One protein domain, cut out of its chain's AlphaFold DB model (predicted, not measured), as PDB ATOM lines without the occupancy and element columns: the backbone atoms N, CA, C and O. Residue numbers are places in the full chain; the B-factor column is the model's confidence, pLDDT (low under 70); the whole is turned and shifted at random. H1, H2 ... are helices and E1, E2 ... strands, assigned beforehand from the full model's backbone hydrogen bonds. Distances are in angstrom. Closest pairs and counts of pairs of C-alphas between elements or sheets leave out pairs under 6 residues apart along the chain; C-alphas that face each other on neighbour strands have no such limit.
ATOM      1  N   CYS A  32     176.192 189.717 121.635       92.50
ATOM      2  CA  CYS A  32     177.574 189.269 121.778       92.50
ATOM      3  C   CYS A  32     178.510 190.189 120.988       92.50
ATOM      4  O   CYS A  32     178.358 190.358 119.777       92.50
ATOM      5  N   SER A  33     179.511 190.749 121.664       84.56
ATOM      6  CA  SER A  33     180.518 191.580 121.014       84.56
ATOM      7  C   SER A  33     181.687 190.739 120.501       84.56
ATOM      8  O   SER A  33     182.114 189.767 121.130       84.56
ATOM      9  N   THR A  34     182.231 191.142 119.354       81.50
ATOM     10  CA  THR A  34     183.446 190.549 118.793       81.50
ATOM     11  C   THR A  34     184.572 191.567 118.859       81.50
ATOM     12  O   THR A  34     184.548 192.579 118.157       81.50
ATOM     13  N   ILE A  35     185.595 191.284 119.665       84.56
ATOM     14  CA  ILE A  35     186.860 192.024 119.638       84.56
ATOM     15  C   ILE A  35     187.823 191.254 118.732       84.56
ATOM     16  O   ILE A  35     188.162 190.103 119.000       84.56
ATOM     17  N   LYS A  36     188.271 191.886 117.642       86.62
ATOM     18  CA  LYS A  36     189.216 191.273 116.698       86.62
ATOM     19  C   LYS A  36     190.648 191.404 117.214       86.62
ATOM     20  O   LYS A  36     191.254 192.467 117.091       86.62
ATOM     21  N   LEU A  37     191.201 190.315 117.745       92.38
ATOM     22  CA  LEU A  37     192.611 190.231 118.130       92.38
ATOM     23  C   LEU A  37     193.469 189.739 116.959       92.38
ATOM     24  O   LEU A  37     193.108 188.814 116.232       92.38
ATOM     25  N   LYS A  38     194.648 190.338 116.769       94.38
ATOM     26  CA  LYS A  38     195.633 189.870 115.787       94.38
ATOM     27  C   LYS A  38     196.377 188.669 116.373       94.38
ATOM     28  O   LYS A  38     197.245 188.833 117.227       94.38
ATOM     29  N   LYS A  39     196.077 187.466 115.870       92.69
ATOM     30  CA  LYS A  39     196.585 186.178 116.393       92.69
ATOM     31  C   LYS A  39     198.110 186.017 116.385       92.69
ATOM     32  O   LYS A  39     198.621 185.203 117.143       92.69
ATOM     33  N   PHE A  40     198.806 186.778 115.538       94.38
ATOM     34  CA  PHE A  40     200.266 186.743 115.356       94.38
ATOM     35  C   PHE A  40     201.006 187.892 116.044       94.38
ATOM     36  O   PHE A  40     202.228 187.958 115.976       94.38
ATOM     37  N   ARG A  41     200.284 188.830 116.661       96.50
ATOM     38  CA  ARG A  41     200.896 189.930 117.405       96.50
ATOM     39  C   ARG A  41     200.934 189.554 118.891       96.50
ATOM     40  O   ARG A  41     199.961 188.947 119.352       96.50
ATOM     41  N   PRO A  42     202.002 189.900 119.636       97.12
ATOM     42  CA  PRO A  42     202.043 189.676 121.076       97.12
ATOM     43  C   PRO A  42     200.795 190.226 121.766       97.12
ATOM     44  O   PRO A  42     200.260 191.264 121.362       97.12
ATOM     45  N   LEU A  43     200.295 189.519 122.781       96.19
ATOM     46  CA  LEU A  43     199.058 189.919 123.459       96.19
ATOM     47  C   LEU A  43     199.218 191.272 124.173       96.19
ATOM     48  O   LEU A  43     198.354 192.141 124.046       96.19
ATOM     49  N   LYS A  44     200.361 191.469 124.843       95.44
ATOM     50  CA  LYS A  44     200.710 192.696 125.578       95.44
ATOM     51  C   LYS A  44     200.755 193.945 124.686       95.44
ATOM     52  O   LYS A  44     200.464 195.041 125.148       95.44
ATOM     53  N   ASP A  45     201.038 193.784 123.391       96.12
ATOM     54  CA  ASP A  45     201.075 194.892 122.423       96.12
ATOM     55  C   ASP A  45     199.682 195.330 121.936       96.12
ATOM     56  O   ASP A  45     199.558 196.283 121.157       96.12
ATOM     57  N   GLN A  46     198.640 194.578 122.291       94.69
ATOM     58  CA  GLN A  46     197.269 194.787 121.819       94.69
ATOM     59  C   GLN A  46     196.323 195.209 122.937       94.69
ATOM     60  O   GLN A  46     195.347 195.903 122.664       94.69
ATOM     61  N   LEU A  47     196.591 194.771 124.166       93.75
ATOM     62  CA  LEU A  47     195.712 194.944 125.315       93.75
ATOM     63  C   LEU A  47     196.530 195.197 126.580       93.75
ATOM     64  O   LEU A  47     197.623 194.659 126.744       93.75
ATOM     65  N   ASN A  48     195.945 195.940 127.520       93.69
ATOM     66  CA  ASN A  48     196.438 195.954 128.891       93.69
ATOM     67  C   ASN A  48     196.077 194.619 129.566       93.69
ATOM     68  O   ASN A  48     194.895 194.350 129.788       93.69
ATOM     69  N   LEU A  49     197.075 193.796 129.903       94.06
ATOM     70  CA  LEU A  49     196.866 192.476 130.513       94.06
ATOM     71  C   LEU A  49     196.092 192.551 131.838       94.06
ATOM     72  O   LEU A  49     195.292 191.660 132.117       94.06
ATOM     73  N   ASP A  50     196.248 193.634 132.603       93.06
ATOM     74  CA  ASP A  50     195.548 193.828 133.881       93.06
ATOM     75  C   ASP A  50     194.036 194.035 133.707       93.06
ATOM     76  O   ASP A  50     193.260 193.794 134.630       93.06
ATOM     77  N   SER A  51     193.594 194.436 132.510       92.94
ATOM     78  CA  SER A  51     192.168 194.610 132.199       92.94
ATOM     79  C   SER A  51     191.436 193.297 131.905       92.94
ATOM     80  O   SER A  51     190.205 193.259 131.931       92.94
ATOM     81  N   ILE A  52     192.175 192.218 131.630       95.06
ATOM     82  CA  ILE A  52     191.613 190.912 131.287       95.06
ATOM     83  C   ILE A  52     191.272 190.173 132.585       95.06
ATOM     84  O   ILE A  52     192.153 189.908 133.399       95.06
ATOM     85  N   ASN A  53     190.003 189.838 132.791       93.44
ATOM     86  CA  ASN A  53     189.506 189.138 133.978       93.44
ATOM     87  C   ASN A  53     188.301 188.250 133.620       93.44
ATOM     88  O   ASN A  53     187.871 188.217 132.467       93.44
ATOM     89  N   LEU A  54     187.714 187.582 134.617       91.19
ATOM     90  CA  LEU A  54     186.571 186.678 134.444       91.19
ATOM     91  C   LEU A  54     185.367 187.300 133.709       91.19
ATOM     92  O   LEU A  54     184.651 186.569 133.033       91.19
ATOM     93  N   GLN A  55     185.141 188.614 133.784       92.06
ATOM     94  CA  GLN A  55     184.016 189.288 133.113       92.06
ATOM     95  C   GLN A  55     184.399 189.915 131.767       92.06
ATOM     96  O   GLN A  55     183.536 190.249 130.957       92.06
ATOM     97  N   TRP A  56     185.694 190.061 131.485       93.94
ATOM     98  CA  TRP A  56     186.168 190.736 130.281       93.94
ATOM     99  C   TRP A  56     185.683 190.026 129.011       93.94
ATOM    100  O   TRP A  56     185.900 188.828 128.837       93.94
ATOM    101  N   GLY A  57     184.989 190.749 128.127       92.44
ATOM    102  CA  GLY A  57     184.461 190.203 126.872       92.44
ATOM    103  C   GLY A  57     183.381 189.124 127.022       92.44
ATOM    104  O   GLY A  57     183.011 188.521 126.014       92.44
ATOM    105  N   ARG A  58     182.891 188.853 128.242       93.75
ATOM    106  CA  ARG A  58     181.797 187.903 128.475       93.75
ATOM    107  C   ARG A  58     180.464 188.600 128.213       93.75
ATOM    108  O   ARG A  58     180.236 189.714 128.672       93.75
ATOM    109  N   CYS A  59     179.608 187.953 127.440       95.50
ATOM    110  CA  CYS A  59     178.260 188.421 127.159       95.50
ATOM    111  C   CYS A  59     177.300 188.029 128.293       95.50
ATOM    112  O   CYS A  59     177.534 187.047 128.994       95.50
ATOM    113  N   GLU A  60     176.176 188.735 128.420       93.44
ATOM    114  CA  GLU A  60     175.099 188.406 129.367       93.44
ATOM    115  C   GLU A  60     174.503 187.011 129.129       93.44
ATOM    116  O   GLU A  60     174.035 186.373 130.066       93.44
ATOM    117  N   CYS A  61     174.585 186.482 127.901       93.31
ATOM    118  CA  CYS A  61     174.210 185.094 127.614       93.31
ATOM    119  C   CYS A  61     175.207 184.052 128.164       93.31
ATOM    120  O   CYS A  61     175.081 182.867 127.865       93.31
ATOM    121  N   GLY A  62     176.230 184.488 128.905       93.38
ATOM    122  CA  GLY A  62     177.259 183.650 129.517       93.38
ATOM    123  C   GLY A  62     178.419 183.287 128.591       93.38
ATOM    124  O   GLY A  62     179.403 182.723 129.065       93.38
ATOM    125  N   LYS A  63     178.344 183.632 127.298       95.38
ATOM    126  CA  LYS A  63     179.343 183.240 126.295       95.38
ATOM    127  C   LYS A  63     180.398 184.305 126.018       95.38
ATOM    128  O   LYS A  63     180.133 185.504 126.117       95.38
ATOM    129  N   ARG A  64     181.565 183.864 125.554       95.62
ATOM    130  CA  ARG A  64     182.698 184.705 125.150       95.62
ATOM    131  C   ARG A  64     183.284 184.231 123.821       95.62
ATOM    132  O   ARG A  64     183.384 183.037 123.564       95.62
ATOM    133  N   HIS A  65     183.705 185.161 122.966       95.75
ATOM    134  CA  HIS A  65     184.389 184.816 121.715       95.75
ATOM    135  C   HIS A  65     185.694 184.043 121.991       95.75
ATOM    136  O   HIS A  65     186.486 184.468 122.833       95.75
ATOM    137  N   MET A  66     185.959 182.961 121.247       95.06
ATOM    138  CA  MET A  66     187.122 182.073 121.432       95.06
ATOM    139  C   MET A  66     188.455 182.812 121.615       95.06
ATOM    140  O   MET A  66     189.195 182.533 122.553       95.06
ATOM    141  N   ASP A  67     188.767 183.784 120.755       95.19
ATOM    142  CA  ASP A  67     190.041 184.515 120.852       95.19
ATOM    143  C   ASP A  67     190.194 185.279 122.183       95.19
ATOM    144  O   ASP A  67     191.314 185.474 122.648       95.19
ATOM    145  N   LEU A  68     189.087 185.687 122.818       95.75
ATOM    146  CA  LEU A  68     189.101 186.346 124.127       95.75
ATOM    147  C   LEU A  68     189.289 185.335 125.259       95.75
ATOM    148  O   LEU A  68     190.026 185.615 126.200       95.75
ATOM    149  N   VAL A  69     188.700 184.141 125.142       96.75
ATOM    150  CA  VAL A  69     188.982 183.023 126.059       96.75
ATOM    151  C   VAL A  69     190.476 182.685 126.008       96.75
ATOM    152  O   VAL A  69     191.154 182.671 127.033       96.75
ATOM    153  N   MET A  70     191.027 182.525 124.802       97.12
ATOM    154  CA  MET A  70     192.451 182.236 124.606       97.12
ATOM    155  C   MET A  70     193.360 183.379 125.070       97.12
ATOM    156  O   MET A  70     194.453 183.119 125.568       97.12
ATOM    157  N   ALA A  71     192.930 184.639 124.950       96.94
ATOM    158  CA  ALA A  71     193.656 185.778 125.509       96.94
ATOM    159  C   ALA A  71     193.697 185.740 127.043       96.94
ATOM    160  O   ALA A  71     194.743 186.021 127.626       96.94
ATOM    161  N   HIS A  72     192.594 185.358 127.694       97.44
ATOM    162  CA  HIS A  72     192.549 185.196 129.146       97.44
ATOM    163  C   HIS A  72     193.469 184.064 129.618       97.44
ATOM    164  O   HIS A  72     194.281 184.274 130.518       97.44
ATOM    165  N   ILE A  73     193.439 182.920 128.932       97.94
ATOM    166  CA  ILE A  73     194.354 181.800 129.184       97.94
ATOM    167  C   ILE A  73     195.812 182.240 129.004       97.94
ATOM    168  O   ILE A  73     196.633 182.039 129.895       97.94
ATOM    169  N   LEU A  74     196.146 182.895 127.886       97.69
ATOM    170  CA  LEU A  74     197.512 183.348 127.617       97.69
ATOM    171  C   LEU A  74     198.004 184.359 128.664       97.69
ATOM    172  O   LEU A  74     199.159 184.291 129.070       97.69
ATOM    173  N   LYS A  75     197.140 185.262 129.143       97.19
ATOM    174  CA  LYS A  75     197.467 186.178 130.248       97.19
ATOM    175  C   LYS A  75     197.889 185.406 131.503       97.19
ATOM    176  O   LYS A  75     198.911 185.743 132.099       97.19
ATOM    177  N   ILE A  76     197.138 184.373 131.886       97.62
ATOM    178  CA  ILE A  76     197.476 183.520 133.036       97.62
ATOM    179  C   ILE A  76     198.806 182.798 132.787       97.62
ATOM    180  O   ILE A  76     199.688 182.833 133.640       97.62
ATOM    181  N   MET A  77     199.002 182.227 131.596       97.62
ATOM    182  CA  MET A  77     200.251 181.542 131.237       97.62
ATOM    183  C   MET A  77     201.478 182.467 131.270       97.62
ATOM    184  O   MET A  77     202.555 182.011 131.638       97.62
ATOM    185  N   ILE A  78     201.334 183.748 130.908       96.88
ATOM    186  CA  ILE A  78     202.413 184.744 131.015       96.88
ATOM    187  C   ILE A  78     202.714 185.058 132.482       96.88
ATOM    188  O   ILE A  78     203.872 185.072 132.886       96.88
ATOM    189  N   LYS A  79     201.674 185.290 133.292       96.56
ATOM    190  CA  LYS A  79     201.815 185.597 134.724       96.56
ATOM    191  C   LYS A  79     202.477 184.453 135.500       96.56
ATOM    192  O   LYS A  79     203.243 184.708 136.420       96.56
ATOM    193  N   GLU A  80     202.183 183.214 135.117       96.75
ATOM    194  CA  GLU A  80     202.756 182.000 135.708       96.75
ATOM    195  C   GLU A  80     204.057 181.546 135.020       96.75
ATOM    196  O   GLU A  80     204.501 180.420 135.237       96.75
ATOM    197  N   GLU A  81     204.657 182.398 134.179       96.25
ATOM    198  CA  GLU A  81     205.948 182.177 133.504       96.25
ATOM    199  C   GLU A  81     206.005 180.913 132.615       96.25
ATOM    200  O   GLU A  81     207.077 180.437 132.237       96.25
ATOM    201  N   ILE A  82     204.845 180.378 132.218       96.00
ATOM    202  CA  ILE A  82     204.724 179.288 131.235       96.00
ATOM    203  C   ILE A  82     204.988 179.801 129.814       96.00
ATOM    204  O   ILE A  82     205.521 179.079 128.965       96.00
ATOM    205  N   GLN A  83     204.591 181.047 129.552       95.94
ATOM    206  CA  GLN A  83     204.782 181.767 128.294       95.94
ATOM    207  C   GLN A  83     205.463 183.111 128.563       95.94
ATOM    208  O   GLN A  83     205.397 183.642 129.668       95.94
ATOM    209  N   ASP A  84     206.106 183.679 127.545       94.75
ATOM    210  CA  ASP A  84     206.741 184.994 127.648       94.75
ATOM    211  C   ASP A  84     205.820 186.132 127.169       94.75
ATOM    212  O   ASP A  84     204.808 185.920 126.502       94.75
ATOM    213  N   GLU A  85     206.187 187.382 127.454       94.44
ATOM    214  CA  GLU A  85     205.394 188.551 127.044       94.44
ATOM    215  C   GLU A  85     205.298 188.750 125.519       94.44
ATOM    216  O   GLU A  85     204.430 189.485 125.042       94.44
ATOM    217  N   LYS A  86     206.184 188.106 124.746       95.38
ATOM    218  CA  LYS A  86     206.182 188.136 123.276       95.38
ATOM    219  C   LYS A  86     205.244 187.083 122.686       95.38
ATOM    220  O   LYS A  86     205.052 187.042 121.469       95.38
ATOM    221  N   SER A  87     204.643 186.252 123.530       96.00
ATOM    222  CA  SER A  87     203.761 185.177 123.114       96.00
ATOM    223  C   SER A  87     202.470 185.710 122.502       96.00
ATOM    224  O   SER A  87     201.937 186.770 122.848       96.00
ATOM    225  N   THR A  88     201.969 184.947 121.539       96.69
ATOM    226  CA  THR A  88     200.817 185.297 120.709       96.69
ATOM    227  C   THR A  88     199.686 184.309 120.968       96.69
ATOM    228  O   THR A  88     199.919 183.214 121.479       96.69
ATOM    229  N   LEU A  89     198.455 184.633 120.558       94.31
ATOM    230  CA  LEU A  89     197.351 183.668 120.659       94.31
ATOM    231  C   LEU A  89     197.672 182.361 119.922       94.31
ATOM    232  O   LEU A  89     197.296 181.289 120.386       94.31
ATOM    233  N   ARG A  90     198.421 182.429 118.812       90.38
ATOM    234  CA  ARG A  90     198.825 181.249 118.039       90.38
ATOM    235  C   ARG A  90     199.788 180.322 118.787       90.38
ATOM    236  O   ARG A  90     199.783 179.130 118.498       90.38
ATOM    237  N   SER A  91     200.598 180.850 119.704       86.31
ATOM    238  CA  SER A  91     201.606 180.094 120.463       86.31
ATOM    239  C   SER A  91     201.172 179.749 121.891       86.31
ATOM    240  O   SER A  91     201.988 179.233 122.647       86.31
ATOM    241  N   SER A  92     199.923 180.055 122.265       85.31
ATOM    242  CA  SER A  92     199.407 179.908 123.631       85.31
ATOM    243  C   SER A  92     199.177 178.442 124.024       85.31
ATOM    244  O   SER A  92     200.024 177.820 124.663       85.31
ATOM    245  N   ALA A  93     198.041 177.893 123.612       93.81
ATOM    246  CA  ALA A  93     197.611 176.522 123.814       93.81
ATOM    247  C   ALA A  93     196.749 176.081 122.623       93.81
ATOM    248  O   ALA A  93     196.280 176.907 121.835       93.81
ATOM    249  N   VAL A  94     196.533 174.777 122.489       94.75
ATOM    250  CA  VAL A  94     195.626 174.198 121.497       94.75
ATOM    251  C   VAL A  94     194.214 174.152 122.092       94.75
ATOM    252  O   VAL A  94     194.001 173.424 123.065       94.75
ATOM    253  N   PRO A  95     193.247 174.908 121.537       95.12
ATOM    254  CA  PRO A  95     191.864 174.857 121.988       95.12
ATOM    255  C   PRO A  95     191.137 173.642 121.404       95.12
ATOM    256  O   PRO A  95     191.044 173.487 120.185       95.12
ATOM    257  N   LEU A  96     190.567 172.808 122.269       94.94
ATOM    258  CA  LEU A  96     189.743 171.659 121.904       94.94
ATOM    259  C   LEU A  96     188.301 171.908 122.364       94.94
ATOM    260  O   LEU A  96     187.933 171.610 123.498       94.94
ATOM    261  N   ILE A  97     187.478 172.480 121.483       94.06
ATOM    262  CA  ILE A  97     186.070 172.787 121.790       94.06
ATOM    263  C   ILE A  97     185.237 171.522 122.002       94.06
ATOM    264  O   ILE A  97     185.486 170.504 121.353       94.06
ATOM    265  N   THR A  98     184.216 171.606 122.853       92.19
ATOM    266  CA  THR A  98     183.208 170.563 123.060       92.19
ATOM    267  C   THR A  98     181.805 171.186 123.201       92.19
ATOM    268  O   THR A  98     181.657 172.156 123.941       92.19
ATOM    269  N   PRO A  99     180.768 170.662 122.514       91.44
ATOM    270  CA  PRO A  99     180.853 169.647 121.465       91.44
ATOM    271  C   PRO A  99     181.642 170.168 120.258       91.44
ATOM    272  O   PRO A  99     181.654 171.362 119.963       91.44
ATOM    273  N   ALA A 100     182.339 169.276 119.569       90.81
ATOM    274  CA  ALA A 100     183.160 169.621 118.430       90.81
ATOM    275  C   ALA A 100     182.458 169.260 117.134       90.81
ATOM    276  O   ALA A 100     182.156 168.097 116.886       90.81
ATOM    277  N   TYR A 101     182.254 170.255 116.283       87.44
ATOM    278  CA  TYR A 101     181.676 170.064 114.965       87.44
ATOM    279  C   TYR A 101     182.269 171.066 113.971       87.44
ATOM    280  O   TYR A 101     182.880 172.054 114.384       87.44
ATOM    281  N   PRO A 102     182.143 170.818 112.659       84.62
ATOM    282  CA  PRO A 102     182.592 171.754 111.636       84.62
ATOM    283  C   PRO A 102     181.839 173.090 111.742       84.62
ATOM    284  O   PRO A 102     180.655 173.178 111.421       84.62
ATOM    285  N   LEU A 103     182.537 174.133 112.188       85.00
ATOM    286  CA  LEU A 103     181.982 175.475 112.354       85.00
ATOM    287  C   LEU A 103     182.148 176.320 111.089       85.00
ATOM    288  O   LEU A 103     183.179 176.258 110.422       85.00
ATOM    289  N   LYS A 104     181.147 177.158 110.793       83.50
ATOM    290  CA  LYS A 104     181.220 178.166 109.715       83.50
ATOM    291  C   LYS A 104     181.895 179.467 110.156       83.50
ATOM    292  O   LYS A 104     182.489 180.141 109.325       83.50
ATOM    293  N   ASN A 105     181.779 179.805 111.439       85.31
ATOM    294  CA  ASN A 105     182.289 181.034 112.045       85.31
ATOM    295  C   ASN A 105     183.088 180.695 113.307       85.31
ATOM    296  O   ASN A 105     182.952 179.597 113.852       85.31
ATOM    297  N   GLU A 106     183.889 181.637 113.800       88.94
ATOM    298  CA  GLU A 106     184.554 181.492 115.091       88.94
ATOM    299  C   GLU A 106     183.535 181.274 116.230       88.94
ATOM    300  O   GLU A 106     182.525 181.983 116.300       88.94
ATOM    301  N   PRO A 107     183.778 180.302 117.131       93.25
ATOM    302  CA  PRO A 107     182.817 179.956 118.168       93.25
ATOM    303  C   PRO A 107     182.777 180.981 119.304       93.25
ATOM    304  O   PRO A 107     183.801 181.545 119.710       93.25
ATOM    305  N   PHE A 108     181.583 181.138 119.874       95.31
ATOM    306  CA  PHE A 108     181.363 181.746 121.179       95.31
ATOM    307  C   PHE A 108     181.193 180.644 122.216       95.31
ATOM    308  O   PHE A 108     180.236 179.878 122.167       95.31
ATOM    309  N   LEU A 109     182.133 180.577 123.147       95.38
ATOM    310  CA  LEU A 109     182.228 179.532 124.149       95.38
ATOM    311  C   LEU A 109     181.411 179.892 125.382       95.38
ATOM    312  O   LEU A 109     181.524 181.008 125.885       95.38
ATOM    313  N   GLY A 110     180.591 178.952 125.843       94.19
ATOM    314  CA  GLY A 110     179.959 178.996 127.160       94.19
ATOM    315  C   GLY A 110     180.778 178.236 128.199       94.19
ATOM    316  O   GLY A 110     181.880 177.762 127.910       94.19
ATOM    317  N   ASP A 111     180.222 178.084 129.394       93.75
ATOM    318  CA  ASP A 111     180.895 177.377 130.483       93.75
ATOM    319  C   ASP A 111     181.167 175.908 130.118       93.75
ATOM    320  O   ASP A 111     180.367 175.270 129.427       93.75
ATOM    321  N   ASN A 112     182.308 175.372 130.562       94.25
ATOM    322  CA  ASN A 112     182.706 173.974 130.347       94.25
ATOM    323  C   ASN A 112     182.681 173.506 128.873       94.25
ATOM    324  O   ASN A 112     182.385 172.343 128.580       94.25
ATOM    325  N   SER A 113     183.021 174.393 127.932       94.56
ATOM    326  CA  SER A 113     182.986 174.120 126.486       94.56
ATOM    327  C   SER A 113     184.365 174.028 125.821       94.56
ATOM    328  O   SER A 113     184.458 173.806 124.610       94.56
ATOM    329  N   LEU A 114     185.450 174.153 126.591       96.62
ATOM    330  CA  LEU A 114     186.824 174.150 126.088       96.62
ATOM    331  C   LEU A 114     187.744 173.232 126.897       96.62
ATOM    332  O   LEU A 114     187.864 173.372 128.106       96.62
ATOM    333  N   ILE A 115     188.473 172.347 126.223       97.44
ATOM    334  CA  ILE A 115     189.644 171.672 126.795       97.44
ATOM    335  C   ILE A 115     190.903 172.348 126.251       97.44
ATOM    336  O   ILE A 115     190.993 172.650 125.060       97.44
ATOM    337  N   VAL A 116     191.872 172.604 127.125       97.50
ATOM    338  CA  VAL A 116     193.114 173.313 126.798       97.50
ATOM    339  C   VAL A 116     194.268 172.323 126.792       97.50
ATOM    340  O   VAL A 116     194.495 171.662 127.796       97.50
ATOM    341  N   LEU A 117     195.023 172.235 125.696       97.00
ATOM    342  CA  LEU A 117     196.231 171.405 125.609       97.00
ATOM    343  C   LEU A 117     197.470 172.282 125.402       97.00
ATOM    344  O   LEU A 117     197.543 173.030 124.427       97.00
ATOM    345  N   ALA A 118     198.466 172.170 126.281       96.12
ATOM    346  CA  ALA A 118     199.749 172.853 126.115       96.12
ATOM    347  C   ALA A 118     200.911 172.021 126.664       96.12
ATOM    348  O   ALA A 118     200.809 171.409 127.722       96.12
ATOM    349  N   SER A 119     202.056 172.035 125.988       94.12
ATOM    350  CA  SER A 119     203.165 171.147 126.348       94.12
ATOM    351  C   SER A 119     203.953 171.569 127.584       94.12
ATOM    352  O   SER A 119     204.439 170.726 128.336       94.12
ATOM    353  N   LYS A 120     204.039 172.878 127.834       93.88
ATOM    354  CA  LYS A 120     204.731 173.453 128.998       93.88
ATOM    355  C   LYS A 120     203.828 173.644 130.220       93.88
ATOM    356  O   LYS A 120     204.268 174.244 131.194       93.88
ATOM    357  N   MET A 121     202.580 173.171 130.178       96.50
ATOM    358  CA  MET A 121     201.636 173.370 131.278       96.50
ATOM    359  C   MET A 121     202.139 172.718 132.576       96.50
ATOM    360  O   MET A 121     202.730 171.634 132.551       96.50
ATOM    361  N   ASN A 122     201.899 173.380 133.710       96.62
ATOM    362  CA  ASN A 122     202.127 172.843 135.051       96.62
ATOM    363  C   ASN A 122     200.822 172.870 135.867       96.62
ATOM    364  O   ASN A 122     199.869 173.549 135.484       96.62
ATOM    365  N   GLU A 123     200.781 172.127 136.975       97.75
ATOM    366  CA  GLU A 123     199.581 171.980 137.818       97.75
ATOM    367  C   GLU A 123     199.071 173.327 138.343       97.75
ATOM    368  O   GLU A 123     197.891 173.635 138.216       97.75
ATOM    369  N   LYS A 124     199.969 174.185 138.846       98.19
ATOM    370  CA  LYS A 124     199.603 175.505 139.380       98.19
ATOM    371  C   LYS A 124     198.886 176.371 138.338       98.19
ATOM    372  O   LYS A 124     197.838 176.940 138.624       98.19
ATOM    373  N   CYS A 125     199.442 176.478 137.133       98.12
ATOM    374  CA  CYS A 125     198.849 177.253 136.045       98.12
ATOM    375  C   CYS A 125     197.532 176.621 135.571       98.12
ATOM    376  O   CYS A 125     196.570 177.346 135.319       98.12
ATOM    377  N   ALA A 126     197.463 175.287 135.504       98.38
ATOM    378  CA  ALA A 126     196.253 174.559 135.134       98.38
ATOM    379  C   ALA A 126     195.087 174.821 136.101       98.38
ATOM    380  O   ALA A 126     193.988 175.119 135.639       98.38
ATOM    381  N   GLU A 127     195.332 174.792 137.412       98.38
ATOM    382  CA  GLU A 127     194.321 175.087 138.439       98.38
ATOM    383  C   GLU A 127     193.822 176.538 138.372       98.38
ATOM    384  O   GLU A 127     192.622 176.804 138.476       98.38
ATOM    385  N   ILE A 128     194.721 177.499 138.129       98.06
ATOM    386  CA  ILE A 128     194.332 178.907 137.945       98.06
ATOM    387  C   ILE A 128     193.479 179.061 136.679       98.06
ATOM    388  O   ILE A 128     192.441 179.710 136.718       98.06
ATOM    389  N   ILE A 129     193.872 178.442 135.561       98.25
ATOM    390  CA  ILE A 129     193.083 178.478 134.320       98.25
ATOM    391  C   ILE A 129     191.695 177.869 134.543       98.25
ATOM    392  O   ILE A 129     190.702 178.477 134.154       98.25
ATOM    393  N   TYR A 130     191.625 176.693 135.167       97.56
ATOM    394  CA  TYR A 130     190.369 175.987 135.413       97.56
ATOM    395  C   TYR A 130     189.423 176.776 136.331       97.56
ATOM    396  O   TYR A 130     188.217 176.791 136.108       97.56
ATOM    397  N   SER A 131     189.961 177.484 137.329       96.69
ATOM    398  CA  SER A 131     189.158 178.283 138.264       96.69
ATOM    399  C   SER A 131     188.792 179.684 137.752       96.69
ATOM    400  O   SER A 131     187.702 180.171 138.053       96.69
ATOM    401  N   GLU A 132     189.662 180.354 136.984       96.19
ATOM    402  CA  GLU A 132     189.446 181.737 136.524       96.19
ATOM    403  C   GLU A 132     188.796 181.848 135.132       96.19
ATOM    404  O   GLU A 132     188.270 182.911 134.781       96.19
ATOM    405  N   VAL A 133     188.823 180.790 134.316       97.44
ATOM    406  CA  VAL A 133     188.299 180.796 132.941       97.44
ATOM    407  C   VAL A 133     187.132 179.817 132.834       97.44
ATOM    408  O   VAL A 133     187.329 178.648 132.525       97.44
ATOM    409  N   SER A 134     185.906 180.294 133.073       95.38
ATOM    410  CA  SER A 134     184.713 179.434 133.193       95.38
ATOM    411  C   SER A 134     184.401 178.593 131.951       95.38
ATOM    412  O   SER A 134     183.759 177.548 132.045       95.38
ATOM    413  N   GLU A 135     184.866 179.016 130.773       97.50
ATOM    414  CA  GLU A 135     184.731 178.245 129.540       97.50
ATOM    415  C   GLU A 135     185.590 176.970 129.535       97.50
ATOM    416  O   GLU A 135     185.286 176.029 128.796       97.50
ATOM    417  N   VAL A 136     186.654 176.919 130.345       97.81
ATOM    418  CA  VAL A 136     187.578 175.786 130.421       97.81
ATOM    419  C   VAL A 136     186.971 174.658 131.249       97.81
ATOM    420  O   VAL A 136     186.803 174.756 132.455       97.81
ATOM    421  N   LYS A 137     186.713 173.538 130.577       96.88
ATOM    422  CA  LYS A 137     186.273 172.269 131.156       96.88
ATOM    423  C   LYS A 137     187.428 171.453 131.733       96.88
ATOM    424  O   LYS A 137     187.243 170.722 132.701       96.88
ATOM    425  N   GLY A 138     188.605 171.525 131.113       97.56
ATOM    426  CA  GLY A 138     189.766 170.744 131.526       97.56
ATOM    427  C   GLY A 138     191.067 171.206 130.885       97.56
ATOM    428  O   GLY A 138     191.072 171.822 129.814       97.56
ATOM    429  N   VAL A 139     192.179 170.900 131.548       98.38
ATOM    430  CA  VAL A 139     193.524 171.327 131.153       98.38
ATOM    431  C   VAL A 139     194.449 170.118 131.050       98.38
ATOM    432  O   VAL A 139     194.616 169.356 132.000       98.38
ATOM    433  N   LEU A 140     195.066 169.964 129.883       97.81
ATOM    434  CA  LEU A 140     195.958 168.873 129.520       97.81
ATOM    435  C   LEU A 140     197.388 169.367 129.304       97.81
ATOM    436  O   LEU A 140     197.621 170.423 128.702       97.81
ATOM    437  N   LYS A 141     198.346 168.528 129.693       97.38
ATOM    438  CA  LYS A 141     199.751 168.664 129.324       97.38
ATOM    439  C   LYS A 141     200.140 167.627 128.283       97.38
ATOM    440  O   LYS A 141     200.071 166.426 128.527       97.38
ATOM    441  N   GLY A 142     200.599 168.100 127.130       94.44
ATOM    442  CA  GLY A 142     201.035 167.230 126.048       94.44
ATOM    443  C   GLY A 142     201.376 167.979 124.767       94.44
ATOM    444  O   GLY A 142     201.148 169.183 124.645       94.44
ATOM    445  N   GLU A 143     201.927 167.243 123.806       90.81
ATOM    446  CA  GLU A 143     202.267 167.737 122.472       90.81
ATOM    447  C   GLU A 143     201.253 167.203 121.459       90.81
ATOM    448  O   GLU A 143     201.115 165.990 121.295       90.81
ATOM    449  N   ILE A 144     200.572 168.098 120.738       87.25
ATOM    450  CA  ILE A 144     199.509 167.742 119.775       87.25
ATOM    451  C   ILE A 144     199.989 166.806 118.652       87.25
ATOM    452  O   ILE A 144     199.199 166.069 118.071       87.25
ATOM    453  N   ASN A 145     201.289 166.827 118.348       85.00
ATOM    454  CA  ASN A 145     201.889 165.986 117.314       85.00
ATOM    455  C   ASN A 145     202.161 164.551 117.790       85.00
ATOM    456  O   ASN A 145     202.456 163.685 116.967       85.00
ATOM    457  N   ASN A 146     202.072 164.289 119.095       86.31
ATOM    458  CA  ASN A 146     202.244 162.947 119.623       86.31
ATOM    459  C   ASN A 146     200.935 162.165 119.503       86.31
ATOM    460  O   ASN A 146     199.870 162.618 119.920       86.31
ATOM    461  N   THR A 147     201.021 160.954 118.963       83.94
ATOM    462  CA  THR A 147     199.882 160.038 118.900       83.94
ATOM    463  C   THR A 147     199.588 159.477 120.289       83.94
ATOM    464  O   THR A 147     200.396 158.724 120.827       83.94
ATOM    465  N   VAL A 148     198.434 159.829 120.850       86.31
ATOM    466  CA  VAL A 148     197.902 159.239 122.086       86.31
ATOM    467  C   VAL A 148     197.267 157.875 121.795       86.31
ATOM    468  O   VAL A 148     196.505 157.738 120.837       86.31
ATOM    469  N   GLY A 149     197.553 156.889 122.645       85.56
ATOM    470  CA  GLY A 149     197.099 155.503 122.530       85.56
ATOM    471  C   GLY A 149     198.259 154.515 122.402       85.56
ATOM    472  O   GLY A 149     199.410 154.840 122.700       85.56
ATOM    473  N   ILE A 150     197.942 153.299 121.955       84.50
ATOM    474  CA  ILE A 150     198.908 152.231 121.674       84.50
ATOM    475  C   ILE A 150     198.875 151.905 120.178       84.50
ATOM    476  O   ILE A 150     197.813 151.638 119.624       84.50
ATOM    477  N   LYS A 151     200.029 151.974 119.503       77.25
ATOM    478  CA  LYS A 151     200.101 151.785 118.042       77.25
ATOM    479  C   LYS A 151     199.956 150.327 117.620       77.25
ATOM    480  O   LYS A 151     199.281 150.030 116.642       77.25
ATOM    481  N   ASP A 152     200.605 149.448 118.368       73.25
ATOM    482  CA  ASP A 152     200.659 148.010 118.150       73.25
ATOM    483  C   ASP A 152     201.007 147.303 119.470       73.25
ATOM    484  O   ASP A 152     201.307 147.938 120.480       73.25
ATOM    485  N   PHE A 153     201.001 145.972 119.459       73.88
ATOM    486  CA  PHE A 153     201.296 145.139 120.629       73.88
ATOM    487  C   PHE A 153     202.719 145.298 121.195       73.88
ATOM    488  O   PHE A 153     202.986 144.811 122.293       73.88
ATOM    489  N   SER A 154     203.644 145.895 120.439       75.75
ATOM    490  CA  SER A 154     205.041 146.093 120.841       75.75
ATOM    491  C   SER A 154     205.307 147.491 121.407       75.75
ATOM    492  O   SER A 154     206.358 147.737 121.998       75.75
ATOM    493  N   SER A 155     204.348 148.403 121.248       77.38
ATOM    494  CA  SER A 155     204.464 149.806 121.625       77.38
ATOM    495  C   SER A 155     204.038 150.045 123.071       77.38
ATOM    496  O   SER A 155     203.041 149.499 123.544       77.38
ATOM    497  N   SER A 156     204.746 150.933 123.773       81.50
ATOM    498  CA  SER A 156     204.241 151.490 125.026       81.50
ATOM    499  C   SER A 156     203.123 152.501 124.744       81.50
ATOM    500  O   SER A 156     203.179 153.224 123.741       81.50
ATOM    501  N   PRO A 157     202.100 152.580 125.609       86.50
ATOM    502  CA  PRO A 157     201.055 153.572 125.448       86.50
ATOM    503  C   PRO A 157     201.598 154.980 125.698       86.50
ATOM    504  O   PRO A 157     202.387 155.203 126.617       86.50
ATOM    505  N   HIS A 158     201.126 155.938 124.907       88.88
ATOM    506  CA  HIS A 158     201.328 157.359 125.166       88.88
ATOM    507  C   HIS A 158     200.004 158.008 125.565       88.88
ATOM    508  O   HIS A 158     198.986 157.800 124.909       88.88
ATOM    509  N   VAL A 159     200.025 158.804 126.630       93.69
ATOM    510  CA  VAL A 159     198.885 159.584 127.122       93.69
ATOM    511  C   VAL A 159     199.347 161.000 127.444       93.69
ATOM    512  O   VAL A 159     200.537 161.230 127.664       93.69
ATOM    513  N   TYR A 160     198.412 161.942 127.451       94.94
ATOM    514  CA  TYR A 160     198.642 163.265 128.026       94.94
ATOM    515  C   TYR A 160     198.313 163.262 129.515       94.94
ATOM    516  O   TYR A 160     197.514 162.445 129.975       94.94
ATOM    517  N   ASP A 161     198.867 164.223 130.250       96.44
ATOM    518  CA  ASP A 161     198.526 164.399 131.659       96.44
ATOM    519  C   ASP A 161     197.291 165.297 131.768       96.44
ATOM    520  O   ASP A 161     197.289 166.425 131.268       96.44
ATOM    521  N   LEU A 162     196.237 164.813 132.426       97.06
ATOM    522  CA  LEU A 162     195.117 165.648 132.854       97.06
ATOM    523  C   LEU A 162     195.509 166.355 134.150       97.06
ATOM    524  O   LEU A 162     195.628 165.708 135.185       97.06
ATOM    525  N   LEU A 163     195.725 167.669 134.075       97.75
ATOM    526  CA  LEU A 163     196.195 168.465 135.209       97.75
ATOM    527  C   LEU A 163     195.053 169.072 136.028       97.75
ATOM    528  O   LEU A 163     195.218 169.246 137.225       97.75
ATOM    529  N   ALA A 164     193.920 169.397 135.394       96.94
ATOM    530  CA  ALA A 164     192.741 169.944 136.067       96.94
ATOM    531  C   ALA A 164     191.455 169.656 135.272       96.94
ATOM    532  O   ALA A 164     191.476 169.617 134.037       96.94
ATOM    533  N   GLY A 165     190.329 169.510 135.976       95.75
ATOM    534  CA  GLY A 165     188.990 169.391 135.387       95.75
ATOM    535  C   GLY A 165     188.710 168.065 134.664       95.75
ATOM    536  O   GLY A 165     189.103 166.989 135.113       95.75
ATOM    537  N   CYS A 166     187.986 168.137 133.545       95.06
ATOM    538  CA  CYS A 166     187.546 166.995 132.741       95.06
ATOM    539  C   CYS A 166     187.915 167.163 131.258       95.06
ATOM    540  O   CYS A 166     187.599 168.170 130.627       95.06
ATOM    541  N   ASP A 167     188.505 166.129 130.664       95.00
ATOM    542  CA  ASP A 167     188.933 166.096 129.261       95.00
ATOM    543  C   ASP A 167     187.990 165.316 128.332       95.00
ATOM    544  O   ASP A 167     188.355 164.992 127.195       95.00
TER     545      ASP A 167
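Overview. This is residues 32 to 167 of the 331 residues of the protein "Methyltransferase" of Methanobacterium sp (UniProt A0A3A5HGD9). With little regular structure, this is a small four-stranded sheet with helices H1 and H2 over one face, two layers, and long loops; residues 151 to 156 stick out. The printed part has 136 residues, 44 in named elements, in chain order H1 E1 E2 H2 E3 E4; class and sheet, E1 E2 E3 E4, are mixed. It is compact, radius of gyration of the C-alphas 15.3 A, spanning 51 by 31 by 26 A.

Along the chain. Find E1 at residues 94 to 97, E2 at 114 to 118, E3 at 136 to 141 and E4 at 161 to 165, ending at (188.990, 169.391, 135.387). H1, residues 66 to 79, starts at (187.122, 182.073, 121.432) and runs 20.1 A; H2, residues 123 to 132, runs 14.1 A.

Arrangement. E2 and E3 are parallel (N 137 to O 114, 2.7 A); with H2 they form a strand-helix-strand unit, parallel strands joined through a helix, its crossover right-handed. Hairpins E1 and E2 (N 94 to O 117, 2.8 A) and E3 and E4 (N 141 to O 161, 2.8 A) are antiparallel. H1 touches H2 with residues 73 to 77 alone, closest C-alphas Ile 73 and Ile 129, 6.2 A, at a steep 44 degrees, opposite ways. In both helices every O i to N i+4 pair is within hydrogen-bond range.

Size, cuts and confidence. The farthest C-alphas, Glu 60 and Ser 154, are 52.5 A apart. The printed part has no cut; links H1 to E1, E1 to E2 and E3 to E4 are long. No printed residue is under 70 in pLDDT.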